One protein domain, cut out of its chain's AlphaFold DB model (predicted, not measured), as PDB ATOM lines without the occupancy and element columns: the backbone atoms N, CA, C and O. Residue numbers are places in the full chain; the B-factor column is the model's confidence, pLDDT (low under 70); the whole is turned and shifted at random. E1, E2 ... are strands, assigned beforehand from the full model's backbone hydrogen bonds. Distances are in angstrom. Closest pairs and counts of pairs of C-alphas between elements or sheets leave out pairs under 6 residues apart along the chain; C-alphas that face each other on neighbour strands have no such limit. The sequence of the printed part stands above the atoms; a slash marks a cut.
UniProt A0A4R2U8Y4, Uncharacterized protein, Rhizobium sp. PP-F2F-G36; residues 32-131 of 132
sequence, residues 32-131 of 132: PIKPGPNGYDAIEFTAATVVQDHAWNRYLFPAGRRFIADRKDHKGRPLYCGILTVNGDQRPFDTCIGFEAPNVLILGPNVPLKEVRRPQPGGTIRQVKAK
ATOM      1  N   PRO A  32     125.771 116.804  90.355       87.38
ATOM      2  CA  PRO A  32     124.754 116.792  91.398       87.38
ATOM      3  C   PRO A  32     124.084 115.415  91.508       87.38
ATOM      4  O   PRO A  32     123.809 114.738  90.515       87.38
ATOM      5  N   ILE A  33     123.771 115.013  92.736       89.81
ATOM      6  CA  ILE A  33     122.980 113.823  93.051       89.81
ATOM      7  C   ILE A  33     121.508 114.226  93.122       89.81
ATOM      8  O   ILE A  33     121.158 115.229  93.733       89.81
ATOM      9  N   LYS A  34     120.618 113.430  92.521       90.75
ATOM     10  CA  LYS A  34     119.175 113.568  92.761       90.75
ATOM     11  C   LYS A  34     118.815 112.904  94.096       90.75
ATOM     12  O   LYS A  34     119.256 111.774  94.317       90.75
ATOM     13  N   PRO A  35     118.005 113.543  94.957       89.94
ATOM     14  CA  PRO A  35     117.590 112.930  96.211       89.94
ATOM     15  C   PRO A  35     116.731 111.688  95.946       89.94
ATOM     16  O   PRO A  35     115.943 111.652  95.000       89.94
ATOM     17  N   GLY A  36     116.872 110.669  96.797       89.38
ATOM     18  CA  GLY A  36     115.973 109.515  96.794       89.38
ATOM     19  C   GLY A  36     114.642 109.820  97.499       89.38
ATOM     20  O   GLY A  36     114.464 110.913  98.039       89.38
ATOM     21  N   PRO A  37     113.724 108.839  97.601       91.38
ATOM     22  CA  PRO A  37     112.419 109.022  98.257       91.38
ATOM     23  C   PRO A  37     112.507 109.505  99.714       91.38
ATOM     24  O   PRO A  37     111.622 110.193 100.214       91.38
ATOM     25  N   ASN A  38     113.600 109.156 100.397       91.88
ATOM     26  CA  ASN A  38     113.855 109.520 101.790       91.88
ATOM     27  C   ASN A  38     114.810 110.718 101.942       91.88
ATOM     28  O   ASN A  38     115.207 111.025 103.064       91.88
ATOM     29  N   GLY A  39     115.167 111.389 100.843       94.19
ATOM     30  CA  GLY A  39     116.152 112.468 100.802       94.19
ATOM     31  C   GLY A  39     117.548 111.997 100.387       94.19
ATOM     32  O   GLY A  39     117.717 110.932  99.785       94.19
ATOM     33  N   TYR A  40     118.546 112.814 100.701       96.25
ATOM     34  CA  TYR A  40     119.957 112.533 100.460       96.25
ATOM     35  C   TYR A  40     120.521 111.596 101.526       96.25
ATOM     36  O   TYR A  40     120.089 111.613 102.685       96.25
ATOM     37  N   ASP A  41     121.519 110.801 101.149       96.81
ATOM     38  CA  ASP A  41     122.414 110.205 102.135       96.81
ATOM     39  C   ASP A  41     123.149 111.311 102.888       96.81
ATOM     40  O   ASP A  41     123.492 112.347 102.323       96.81
ATOM     41  N   ALA A  42     123.376 111.114 104.178       97.50
ATOM     42  CA  ALA A  42     124.135 112.045 104.987       97.50
ATOM     43  C   ALA A  42     124.889 111.300 106.085       97.50
ATOM     44  O   ALA A  42     124.533 110.190 106.483       97.50
ATOM     45  N   ILE A  43     125.931 111.939 106.592       97.75
ATOM     46  CA  ILE A  43     126.616 111.519 107.807       97.75
ATOM     47  C   ILE A  43     126.481 112.608 108.858       97.75
ATOM     48  O   ILE A  43     126.530 113.795 108.546       97.75
ATOM     49  N   GLU A  44     126.303 112.199 110.103       97.56
ATOM     50  CA  GLU A  44     126.246 113.067 111.268       97.56
ATOM     51  C   GLU A  44     127.365 112.680 112.230       97.56
ATOM     52  O   GLU A  44     127.516 111.508 112.586       97.56
ATOM     53  N   PHE A  45     128.148 113.666 112.650       96.94
ATOM     54  CA  PHE A  45     129.173 113.474 113.666       96.94
ATOM     55  C   PHE A  45     128.522 113.452 115.046       96.94
ATOM     56  O   PHE A  45     127.873 114.412 115.445       96.94
ATOM     57  N   THR A  46     128.681 112.367 115.792       97.19
ATOM     58  CA  THR A  46     128.112 112.218 117.144       97.19
ATOM     59  C   THR A  46     129.014 112.830 118.218       97.19
ATOM     60  O   THR A  46     128.543 113.190 119.294       97.19
ATOM     61  N   ALA A  47     130.301 112.989 117.909       94.75
ATOM     62  CA  ALA A  47     131.314 113.619 118.741       94.75
ATOM     63  C   ALA A  47     132.174 114.554 117.886       94.75
ATOM     64  O   ALA A  47     132.303 114.364 116.675       94.75
ATOM     65  N   ALA A  48     132.774 115.565 118.518       94.06
ATOM     66  CA  ALA A  48     133.719 116.426 117.829       94.06
ATOM     67  C   ALA A  48     134.973 115.615 117.476       94.06
ATOM     68  O   ALA A  48     135.564 114.985 118.352       94.06
ATOM     69  N   THR A  49     135.388 115.642 116.210       94.75
ATOM     70  CA  THR A  49     136.614 114.970 115.765       94.75
ATOM     71  C   THR A  49     137.519 115.926 115.009       94.75
ATOM     72  O   THR A  49     137.060 116.815 114.290       94.75
ATOM     73  N   VAL A  50     138.824 115.746 115.193       95.50
ATOM     74  CA  VAL A  50     139.856 116.493 114.481       95.50
ATOM     75  C   VAL A  50     140.624 115.521 113.613       95.50
ATOM     76  O   VAL A  50     141.199 114.555 114.108       95.50
ATOM     77  N   VAL A  51     140.665 115.804 112.318       95.44
ATOM     78  CA  VAL A  51     141.290 114.932 111.331       95.44
ATOM     79  C   VAL A  51     142.357 115.710 110.589       95.44
ATOM     80  O   VAL A  51     142.098 116.796 110.082       95.44
ATOM     81  N   GLN A  52     143.565 115.163 110.530       94.62
ATOM     82  CA  GLN A  52     144.681 115.788 109.828       94.62
ATOM     83  C   GLN A  52     144.800 115.255 108.396       94.62
ATOM     84  O   GLN A  52     144.616 114.052 108.174       94.62
ATOM     85  N   ASP A  53     145.129 116.120 107.435       91.94
ATOM     86  CA  ASP A  53     145.489 115.700 106.074       91.94
ATOM     87  C   ASP A  53     146.911 115.091 106.002       91.94
ATOM     88  O   ASP A  53     147.444 114.619 107.010       91.94
ATOM     89  N   HIS A  54     147.503 114.993 104.804       87.75
ATOM     90  CA  HIS A  54     148.911 114.583 104.632       87.75
ATOM     91  C   HIS A  54     149.914 115.651 105.087       87.75
ATOM     92  O   HIS A  54     151.080 115.337 105.302       87.75
ATOM     93  N   ALA A  55     149.475 116.903 105.192       85.31
ATOM     94  CA  ALA A  55     150.297 118.041 105.556       85.31
ATOM     95  C   ALA A  55     149.963 118.466 106.997       85.31
ATOM     96  O   ALA A  55     149.855 117.635 107.903       85.31
ATOM     97  N   TRP A  56     149.828 119.773 107.224       87.88
ATOM     98  CA  TRP A  56     149.557 120.355 108.536       87.88
ATOM     99  C   TRP A  56     148.094 120.736 108.766       87.88
ATOM    100  O   TRP A  56     147.779 121.224 109.852       87.88
ATOM    101  N   ASN A  57     147.188 120.526 107.801       92.56
ATOM    102  CA  ASN A  57     145.815 120.988 107.981       92.56
ATOM    103  C   ASN A  57     145.041 120.048 108.900       92.56
ATOM    104  O   ASN A  57     144.944 118.847 108.652       92.56
ATOM    105  N   ARG A  58     144.443 120.618 109.944       95.19
ATOM    106  CA  ARG A  58     143.588 119.933 110.912       95.19
ATOM    107  C   ARG A  58     142.149 120.379 110.715       95.19
ATOM    108  O   ARG A  58     141.812 121.517 111.019       95.19
ATOM    109  N   TYR A  59     141.319 119.474 110.225       95.19
ATOM    110  CA  TYR A  59     139.898 119.672 109.974       95.19
ATOM    111  C   TYR A  59     139.122 119.328 111.239       95.19
ATOM    112  O   TYR A  59     139.193 118.193 111.711       95.19
ATOM    113  N   LEU A  60     138.399 120.295 111.798       95.75
ATOM    114  CA  LEU A  60     137.526 120.086 112.948       95.75
ATOM    115  C   LEU A  60     136.097 119.849 112.458       95.75
ATOM    116  O   LEU A  60     135.468 120.749 111.903       95.75
ATOM    117  N   PHE A  61     135.582 118.655 112.732       95.00
ATOM    118  CA  PHE A  61     134.202 118.250 112.497       95.00
ATOM    119  C   PHE A  61     133.434 118.337 113.821       95.00
ATOM    120  O   PHE A  61     133.660 117.506 114.705       95.00
ATOM    121  N   PRO A  62     132.559 119.341 114.014       93.44
ATOM    122  CA  PRO A  62     131.830 119.501 115.269       93.44
ATOM    123  C   PRO A  62     130.784 118.399 115.476       93.44
ATOM    124  O   PRO A  62     130.172 117.931 114.515       93.44
ATOM    125  N   ALA A  63     130.511 118.049 116.736       95.69
ATOM    126  CA  ALA A  63     129.387 117.179 117.080       95.69
ATOM    127  C   ALA A  63     128.049 117.780 116.602       95.69
ATOM    128  O   ALA A  63     127.863 118.998 116.594       95.69
ATOM    129  N   GLY A  64     127.123 116.923 116.180       95.44
ATOM    130  CA  GLY A  64     125.834 117.282 115.590       95.44
ATOM    131  C   GLY A  64     125.914 117.812 114.154       95.44
ATOM    132  O   GLY A  64     124.876 118.015 113.523       95.44
ATOM    133  N   ARG A  65     127.116 118.037 113.600       95.06
ATOM    134  CA  ARG A  65     127.258 118.521 112.225       95.06
ATOM    135  C   ARG A  65     126.911 117.410 111.240       95.06
ATOM    136  O   ARG A  65     127.395 116.284 111.360       95.06
ATOM    137  N   ARG A  66     126.107 117.767 110.239       96.31
ATOM    138  CA  ARG A  66     125.743 116.900 109.119       96.31
ATOM    139  C   ARG A  66     126.511 117.274 107.864       96.31
ATOM    140  O   ARG A  66     126.695 118.458 107.592       96.31
ATOM    141  N   PHE A  67     126.888 116.257 107.104       97.12
ATOM    142  CA  PHE A  67     127.415 116.382 105.752       97.12
ATOM    143  C   PHE A  67     126.525 115.567 104.825       97.12
ATOM    144  O   PHE A  67     126.195 114.424 105.139       97.12
ATOM    145  N   ILE A  68     126.110 116.166 103.717       97.31
ATOM    146  CA  ILE A  68     125.067 115.641 102.838       97.31
ATOM    147  C   ILE A  68     125.710 115.164 101.542       97.31
ATOM    148  O   ILE A  68     126.507 115.880 100.949       97.31
ATOM    149  N   ALA A  69     125.365 113.960 101.103       96.75
ATOM    150  CA  ALA A  69     125.792 113.407  99.828       96.75
ATOM    151  C   ALA A  69     124.943 113.968  98.680       96.75
ATOM    152  O   ALA A  69     124.093 113.275  98.120       96.75
ATOM    153  N   ASP A  70     125.152 115.242  98.357       93.12
ATOM    154  CA  ASP A  70     124.454 115.965  97.289       93.12
ATOM    155  C   ASP A  70     125.235 115.980  95.964       93.12
ATOM    156  O   ASP A  70     124.713 116.435  94.946       93.12
ATOM    157  N   ARG A  71     126.476 115.477  95.949       92.81
ATOM    158  CA  ARG A  71     127.395 115.535  94.801       92.81
ATOM    159  C   ARG A  71     128.165 114.234  94.622       92.81
ATOM    160  O   ARG A  71     128.404 113.498  95.579       92.81
ATOM    161  N   LYS A  72     128.599 113.961  93.393       93.75
ATOM    162  CA  LYS A  72     129.566 112.908  93.064       93.75
ATOM    163  C   LYS A  72     130.861 113.515  92.566       93.75
ATOM    164  O   LYS A  72     130.878 114.608  92.002       93.75
ATOM    165  N   ASP A  73     131.939 112.771  92.762       89.38
ATOM    166  CA  ASP A  73     133.173 113.032  92.043       89.38
ATOM    167  C   ASP A  73     133.191 112.423  90.636       89.38
ATOM    168  O   ASP A  73     132.307 111.658  90.253       89.38
ATOM    169  N   HIS A  74     134.255 112.719  89.883       85.62
ATOM    170  CA  HIS A  74     134.487 112.205  88.531       85.62
ATOM    171  C   HIS A  74     134.585 110.669  88.435       85.62
ATOM    172  O   HIS A  74     134.543 110.123  87.336       85.62
ATOM    173  N   LYS A  75     134.744 109.960  89.562       87.12
ATOM    174  CA  LYS A  75     134.743 108.488  89.638       87.12
ATOM    175  C   LYS A  75     133.375 107.939  90.053       87.12
ATOM    176  O   LYS A  75     133.233 106.735  90.247       87.12
ATOM    177  N   GLY A  76     132.376 108.805  90.215       89.44
ATOM    178  CA  GLY A  76     131.027 108.461  90.648       89.44
ATOM    179  C   GLY A  76     130.877 108.229  92.154       89.44
ATOM    180  O   GLY A  76     129.787 107.845  92.587       89.44
ATOM    181  N   ARG A  77     131.920 108.461  92.966       91.94
ATOM    182  CA  ARG A  77     131.855 108.292  94.424       91.94
ATOM    183  C   ARG A  77     131.045 109.442  95.041       91.94
ATOM    184  O   ARG A  77     131.314 110.602  94.720       91.94
ATOM    185  N   PRO A  78     130.081 109.148  95.935       94.44
ATOM    186  CA  PRO A  78     129.362 110.182  96.670       94.44
ATOM    187  C   PRO A  78     130.311 111.015  97.532       94.44
ATOM    188  O   PRO A  78     131.152 110.473  98.255       94.44
ATOM    189  N   LEU A  79     130.147 112.330  97.463       95.81
ATOM    190  CA  LEU A  79     130.851 113.300  98.282       95.81
ATOM    191  C   LEU A  79     129.878 113.896  99.289       95.81
ATOM    192  O   LEU A  79     128.821 114.384  98.909       95.81
ATOM    193  N   TYR A  80     130.255 113.868 100.560       96.81
ATOM    194  CA  TYR A  80     129.479 114.402 101.666       96.81
ATOM    195  C   TYR A  80     129.934 115.835 101.928       96.81
ATOM    196  O   TYR A  80     131.055 116.058 102.388       96.81
ATOM    197  N   CYS A  81     129.081 116.802 101.612       94.88
ATOM    198  CA  CYS A  81     129.405 118.220 101.654       94.88
ATOM    199  C   CYS A  81     128.743 118.915 102.842       94.88
ATOM    200  O   CYS A  81     127.637 118.568 103.264       94.88
ATOM    201  N   GLY A  82     129.457 119.870 103.423       94.50
ATOM    202  CA  GLY A  82     129.006 120.608 104.587       94.50
ATOM    203  C   GLY A  82     130.077 121.544 105.120       94.50
ATOM    204  O   GLY A  82     131.165 121.690 104.567       94.50
ATOM    205  N   ILE A  83     129.755 122.173 106.243       93.56
ATOM    206  CA  ILE A  83     130.572 123.232 106.825       93.56
ATOM    207  C   ILE A  83     131.459 122.691 107.947       93.56
ATOM    208  O   ILE A  83     130.968 122.047 108.879       93.56
ATOM    209  N   LEU A  84     132.744 123.043 107.908       93.50
ATOM    210  CA  LEU A  84     133.708 122.790 108.980       93.50
ATOM    211  C   LEU A  84     134.715 123.935 109.138       93.50
ATOM    212  O   LEU A  84     134.639 124.949 108.448       93.50
ATOM    213  N   THR A  85     135.657 123.767 110.064       94.62
ATOM    214  CA  THR A  85     136.776 124.695 110.290       94.62
ATOM    215  C   THR A  85     138.112 123.976 110.126       94.62
ATOM    216  O   THR A  85     138.198 122.759 110.315       94.62
ATOM    217  N   VAL A  86     139.164 124.713 109.762       94.31
ATOM    218  CA  VAL A  86     140.525 124.181 109.593       94.31
ATOM    219  C   VAL A  86     141.511 124.998 110.408       94.31
ATOM    220  O   VAL A  86     141.425 126.219 110.455       94.31
ATOM    221  N   ASN A  87     142.457 124.315 111.051       94.12
ATOM    222  CA  ASN A  87     143.563 124.918 111.802       94.12
ATOM    223  C   ASN A  87     143.115 125.891 112.907       94.12
ATOM    224  O   ASN A  87     143.846 126.810 113.257       94.12
ATOM    225  N   GLY A  88     141.915 125.691 113.461       87.56
ATOM    226  CA  GLY A  88     141.345 126.575 114.479       87.56
ATOM    227  C   GLY A  88     140.793 127.903 113.947       87.56
ATOM    228  O   GLY A  88     140.334 128.710 114.758       87.56
ATOM    229  N   ASP A  89     140.792 128.130 112.625       91.38
ATOM    230  CA  ASP A  89     140.118 129.283 112.019       91.38
ATOM    231  C   ASP A  89     138.620 129.213 112.334       91.38
ATOM    232  O   ASP A  89     137.948 128.231 112.025       91.38
ATOM    233  N   GLN A  90     138.100 130.258 112.973       87.25
ATOM    234  CA  GLN A  90     136.693 130.343 113.359       87.25
ATOM    235  C   GLN A  90     135.774 130.604 112.164       87.25
ATOM    236  O   GLN A  90     134.557 130.502 112.304       87.25
ATOM    237  N   ARG A  91     136.325 130.951 110.995       91.62
ATOM    238  CA  ARG A  91     135.548 131.140 109.773       91.62
ATOM    239  C   ARG A  91     135.208 129.771 109.183       91.62
ATOM    240  O   ARG A  91     136.108 129.080 108.697       91.62
ATOM    241  N   PRO A  92     133.930 129.359 109.218       88.88
ATOM    242  CA  PRO A  92     133.524 128.127 108.572       88.88
ATOM    243  C   PRO A  92     133.791 128.191 107.069       88.88
ATOM    244  O   PRO A  92     133.562 129.227 106.442       88.88
ATOM    245  N   PHE A  93     134.184 127.069 106.479       89.81
ATOM    246  CA  PHE A  93     134.184 126.908 105.031       89.81
ATOM    247  C   PHE A  93     133.404 125.659 104.631       89.81
ATOM    248  O   PHE A  93     133.381 124.654 105.347       89.81
ATOM    249  N   ASP A  94     132.733 125.767 103.489       91.12
ATOM    250  CA  ASP A  94     132.043 124.653 102.857       91.12
ATOM    251  C   ASP A  94     133.065 123.737 102.181       91.12
ATOM    252  O   ASP A  94     133.976 124.191 101.481       91.12
ATOM    253  N   THR A  95     132.954 122.439 102.431       91.44
ATOM    254  CA  THR A  95     133.850 121.448 101.850       91.44
ATOM    255  C   THR A  95     133.173 120.103 101.695       91.44
ATOM    256  O   THR A  95     132.207 119.782 102.385       91.44
ATOM    257  N   CYS A  96     133.729 119.297 100.801       93.62
ATOM    258  CA  CYS A  96     133.244 117.970 100.484       93.62
ATOM    259  C   CYS A  96     134.295 116.926 100.854       93.62
ATOM    260  O   CYS A  96     135.471 117.054 100.505       93.62
ATOM    261  N   ILE A  97     133.855 115.868 101.527       95.75
ATOM    262  CA  ILE A  97     134.695 114.740 101.933       95.75
ATOM    263  C   ILE A  97     134.134 113.442 101.357       95.75
ATOM    264  O   ILE A  97     132.935 113.320 101.114       95.75
ATOM    265  N   GLY A  98     134.990 112.451 101.141       96.12
ATOM    266  CA  GLY A  98     134.515 111.088 100.911       96.12
ATOM    267  C   GLY A  98     134.240 110.381 102.238       96.12
ATOM    268  O   GLY A  98     134.813 110.729 103.273       96.12
ATOM    269  N   PHE A  99     133.390 109.360 102.197       97.00
ATOM    270  CA  PHE A  99     133.118 108.499 103.341       97.00
ATOM    271  C   PHE A  99     133.051 107.041 102.897       97.00
ATOM    272  O   PHE A  99     132.249 106.672 102.040       97.00
ATOM    273  N   GLU A 100     133.908 106.223 103.493       96.00
ATOM    274  CA  GLU A 100     133.920 104.770 103.376       96.00
ATOM    275  C   GLU A 100     133.295 104.219 104.667       96.00
ATOM    276  O   GLU A 100     133.858 104.333 105.762       96.00
ATOM    277  N   ALA A 101     132.079 103.677 104.557       93.19
ATOM    278  CA  ALA A 101     131.378 103.107 105.701       93.19
ATOM    279  C   ALA A 101     132.196 101.947 106.315       93.19
ATOM    280  O   ALA A 101     132.804 101.174 105.571       93.19
ATOM    281  N   PRO A 102     132.204 101.796 107.652       94.56
ATOM    282  CA  PRO A 102     131.332 102.490 108.605       94.56
ATOM    283  C   PRO A 102     131.910 103.780 109.211       94.56
ATOM    284  O   PRO A 102     131.190 104.473 109.925       94.56
ATOM    285  N   ASN A 103     133.188 104.102 109.007       94.94
ATOM    286  CA  ASN A 103     133.865 105.118 109.823       94.94
ATOM    287  C   ASN A 103     135.129 105.727 109.197       94.94
ATOM    288  O   ASN A 103     135.901 106.365 109.911       94.94
ATOM    289  N   VAL A 104     135.394 105.542 107.906       97.62
ATOM    290  CA  VAL A 104     136.599 106.090 107.271       97.62
ATOM    291  C   VAL A 104     136.251 107.377 106.534       97.62
ATOM    292  O   VAL A 104     135.449 107.385 105.604       97.62
ATOM    293  N   LEU A 105     136.885 108.478 106.937       96.81
ATOM    294  CA  LEU A 105     136.808 109.745 106.214       96.81
ATOM    295  C   LEU A 105     137.883 109.807 105.136       96.81
ATOM    296  O   LEU A 105     139.017 109.380 105.358       96.81
ATOM    297  N   ILE A 106     137.536 110.386 103.991       96.12
ATOM    298  CA  ILE A 106     138.463 110.657 102.896       96.12
ATOM    299  C   ILE A 106     138.571 112.170 102.727       96.12
ATOM    300  O   ILE A 106     137.642 112.815 102.239       96.12
ATOM    301  N   LEU A 107     139.701 112.740 103.135       94.88
ATOM    302  CA  LEU A 107     139.988 114.162 102.944       94.88
ATOM    303  C   LEU A 107     140.612 114.393 101.569       94.88
ATOM    304  O   LEU A 107     141.327 113.527 101.071       94.88
ATOM    305  N   GLY A 108     140.349 115.558 100.970       90.31
ATOM    306  CA  GLY A 108     140.853 115.915  99.641       90.31
ATOM    307  C   GLY A 108     140.513 114.890  98.549       90.31
ATOM    308  O   GLY A 108     141.415 114.528  97.787       90.31
ATOM    309  N   PRO A 109     139.266 114.376  98.476       88.56
ATOM    310  CA  PRO A 109     138.922 113.331  97.522       88.56
ATOM    311  C   PRO A 109     139.218 113.810  96.100       88.56
ATOM    312  O   PRO A 109     138.841 114.919  95.726       88.56
ATOM    313  N   ASN A 110     139.870 112.964  95.297       83.06
ATOM    314  CA  ASN A 110     140.233 113.245  93.898       83.06
ATOM    315  C   ASN A 110     141.289 114.317  93.677       83.06
ATOM    316  O   ASN A 110     141.497 114.727  92.537       83.06
ATOM    317  N   VAL A 111     141.979 114.744  94.729       84.50
ATOM    318  CA  VAL A 111     143.148 115.599  94.587       84.50
ATOM    319  C   VAL A 111     144.385 114.709  94.722       84.50
ATOM    320  O   VAL A 111     144.691 114.265  95.836       84.50
ATOM    321  N   PRO A 112     145.090 114.395  93.612       79.00
ATOM    322  CA  PRO A 112     146.308 113.595  93.668       79.00
ATOM    323  C   PRO A 112     147.278 114.167  94.706       79.00
ATOM    324  O   PRO A 112     147.410 115.384  94.826       79.00
ATOM    325  N   LEU A 113     147.923 113.287  95.479       83.19
ATOM    326  CA  LEU A 113     148.842 113.616  96.586       83.19
ATOM    327  C   LEU A 113     148.208 114.269  97.831       83.19
ATOM    328  O   LEU A 113     148.884 114.377  98.850       83.19
ATOM    329  N   LYS A 114     146.930 114.672  97.794       85.00
ATOM    330  CA  LYS A 114     146.207 115.188  98.974       85.00
ATOM    331  C   LYS A 114     145.135 114.234  99.494       85.00
ATOM    332  O   LYS A 114     144.778 114.344 100.665       85.00
ATOM    333  N   GLU A 115     144.653 113.302  98.664       92.00
ATOM    334  CA  GLU A 115     143.653 112.325  99.098       92.00
ATOM    335  C   GLU A 115     144.199 111.465 100.240       92.00
ATOM    336  O   GLU A 115     145.222 110.784 100.093       92.00
ATOM    337  N   VAL A 116     143.501 111.469 101.375       95.06
ATOM    338  CA  VAL A 116     143.901 110.673 102.528       95.06
ATOM    339  C   VAL A 116     142.732 110.032 103.251       95.06
ATOM    340  O   VAL A 116     141.710 110.665 103.495       95.06
ATOM    341  N   ARG A 117     142.914 108.760 103.616       96.19
ATOM    342  CA  ARG A 117     141.963 107.963 104.394       96.19
ATOM    343  C   ARG A 117     142.287 108.059 105.876       96.19
ATOM    344  O   ARG A 117     143.441 107.900 106.284       96.19
ATOM    345  N   ARG A 118     141.266 108.334 106.682       96.75
ATOM    346  CA  ARG A 118     141.381 108.560 108.123       96.75
ATOM    347  C   ARG A 118     140.273 107.805 108.853       96.75
ATOM    348  O   ARG A 118     139.156 108.323 108.961       96.75
ATOM    349  N   PRO A 119     140.566 106.588 109.345       97.19
ATOM    350  CA  PRO A 119     139.655 105.861 110.214       97.19
ATOM    351  C   PRO A 119     139.288 106.710 111.430       97.19
ATOM    352  O   PRO A 119     140.158 107.316 112.053       97.19
ATOM    353  N   GLN A 120     138.000 106.768 111.746       96.06
ATOM    354  CA  GLN A 120     137.487 107.433 112.937       96.06
ATOM    355  C   GLN A 120     137.181 106.403 114.026       96.06
ATOM    356  O   GLN A 120     136.842 105.260 113.704       96.06
ATOM    357  N   PRO A 121     137.242 106.776 115.313       95.38
ATOM    358  CA  PRO A 121     136.780 105.904 116.384       95.38
ATOM    359  C   PRO A 121     135.335 105.443 116.145       95.38
ATOM    360  O   PRO A 121     134.508 106.196 115.618       95.38
ATOM    361  N   GLY A 122     135.026 104.204 116.530       95.06
ATOM    362  CA  GLY A 122     133.678 103.652 116.403       95.06
ATOM    363  C   GLY A 122     132.631 104.550 117.066       95.06
ATOM    364  O   GLY A 122     132.881 105.148 118.107       95.06
ATOM    365  N   GLY A 123     131.466 104.681 116.433       93.50
ATOM    366  CA  GLY A 123     130.371 105.509 116.939       93.50
ATOM    367  C   GLY A 123     130.513 107.013 116.690       93.50
ATOM    368  O   GLY A 123     129.514 107.699 116.860       93.50
ATOM    369  N   THR A 124     131.669 107.521 116.235       95.94
ATOM    370  CA  THR A 124     131.907 108.961 115.949       95.94
ATOM    371  C   THR A 124     131.056 109.492 114.796       95.94
ATOM    372  O   THR A 124     130.728 110.675 114.754       95.94
ATOM    373  N   ILE A 125     130.715 108.626 113.841       97.31
ATOM    374  CA  ILE A 125     129.945 108.976 112.650       97.31
ATOM    375  C   ILE A 125     128.727 108.065 112.570       97.31
ATOM    376  O   ILE A 125     128.843 106.845 112.678       97.31
ATOM    377  N   ARG A 126     127.560 108.666 112.341       97.25
ATOM    378  CA  ARG A 126     126.297 107.973 112.095       97.25
ATOM    379  C   ARG A 126     125.789 108.307 110.700       97.25
ATOM    380  O   ARG A 126     125.675 109.477 110.352       97.25
ATOM    381  N   GLN A 127     125.431 107.292 109.921       96.62
ATOM    382  CA  GLN A 127     124.713 107.501 108.664       96.62
ATOM    383  C   GLN A 127     123.253 107.866 108.948       96.62
ATOM    384  O   GLN A 127     122.591 107.236 109.773       96.62
ATOM    385  N   VAL A 128     122.757 108.890 108.264       96.50
ATOM    386  CA  VAL A 128     121.391 109.406 108.380       96.50
ATOM    387  C   VAL A 128     120.845 109.744 106.990       96.50
ATOM    388  O   VAL A 128     121.574 109.737 105.998       96.50
ATOM    389  N   LYS A 129     119.547 110.045 106.906       95.88
ATOM    390  CA  LYS A 129     118.929 110.617 105.703       95.88
ATOM    391  C   LYS A 129     118.607 112.088 105.948       95.88
ATOM    392  O   LYS A 129     118.096 112.429 107.015       95.88
ATOM    393  N   ALA A 130     118.890 112.944 104.972       92.12
ATOM    394  CA  ALA A 130     118.602 114.374 105.032       92.12
ATOM    395  C   ALA A 130     117.563 114.756 103.972       92.12
ATOM    396  O   ALA A 130     117.793 114.591 102.773       92.12
ATOM    397  N   LYS A 131     116.420 115.285 104.416       88.06
ATOM    398  CA  LYS A 131     115.443 115.952 103.547       88.06
ATOM    399  C   LYS A 131     115.794 117.441 103.533       88.06
ATOM    400  O   LYS A 131     115.920 118.019 104.613       88.06
TER     401      LYS A 131
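AT A GLANCE: This is residues 32 to 131 of the 132 residues of an uncharacterized protein of Rhizobium sp. PP-F2F-G36 (UniProt A0A4R2U8Y4). What would one see first? One strongly twisted sheet of nine strands folds round on itself at the bent strand E5: the end of E5, then E3, E2, E8, E7 and E6, go round in a nearly closed ring, with an unpaired-looking gap left where the edge strands E2 and E8 come near each other. Beside the first part of E5, on the same side of it as E3, the same sheet goes on through E4 and E1 to the edge strand E9, as a wing. What is it made of? The printed part has 100 residues with no named helix and nine named strands, E1 to E9 in order along the chain, in one branched sheet whose neighbour pairs are antiparallel; the class is all strand. The whole is compact and rounded, with a radius of gyration of the C-alphas of 12.9 A and spans of 40 by 29 by 27 A.

IN THESE COORDINATES: Where are the longer strands? E5, residues 78 to 86, is the longest by residues and measures 22.1 A from first to last C-alpha, from (129.362, 110.182, 96.670) to (140.525, 124.181, 109.593). E6, residues 93 to 100, measures 22.2 A, E4, residues 66 to 72, 17.0 A, and E1, residues 40 to 45, 16.1 A. Where are the others? E2 is residues 49 to 52, E3 58 to 61, E7 104 to 107 and E8 116 to 119. E9, residues 125 to 130, measures 14.7 A and ends with C-alpha 130 at (118.602, 114.374, 105.032).

HOW THE PARTS SIT: What is beside E5? It bends by 73 degrees at residue 83; E4, beside residues 78 to 82, and E3, beside residues 84 to 86, lie on one side of it, and E6 on the other side. N 81 and O 68 are 2.8 A apart, N 60 and O 85 2.9 A, and N 80 and O 97 2.8 A, each within hydrogen-bond range. How does the sheet go on from there? E4 to E8 form a meander, each strand the antiparallel neighbour of the one before, with N 106 and O 98 between E6 and E7 and N 118 and O 105 between E7 and E8, both 2.8 A. E2 and E3 are a hairpin, with N 59 and O 51 2.8 A apart, and the closest C-alphas of E2 and E8, Val 51 and Arg 118, are 7.1 A apart. What is beside E1? E4 lies on one side of it, with N 69 and O 41 2.8 A apart, and E9 on the other side, with N 42 and O 128 2.9 A apart.

THE WHOLE: How far does it reach? The two C-alphas farthest apart, those of Pro 37 and Trp 56, are 40.2 A apart. Is anything missing or uncertain? The printed part, 32 to 131, has no cut, and no link is long. The mean pLDDT of the printed part is 93.1, and no printed residue is under 70.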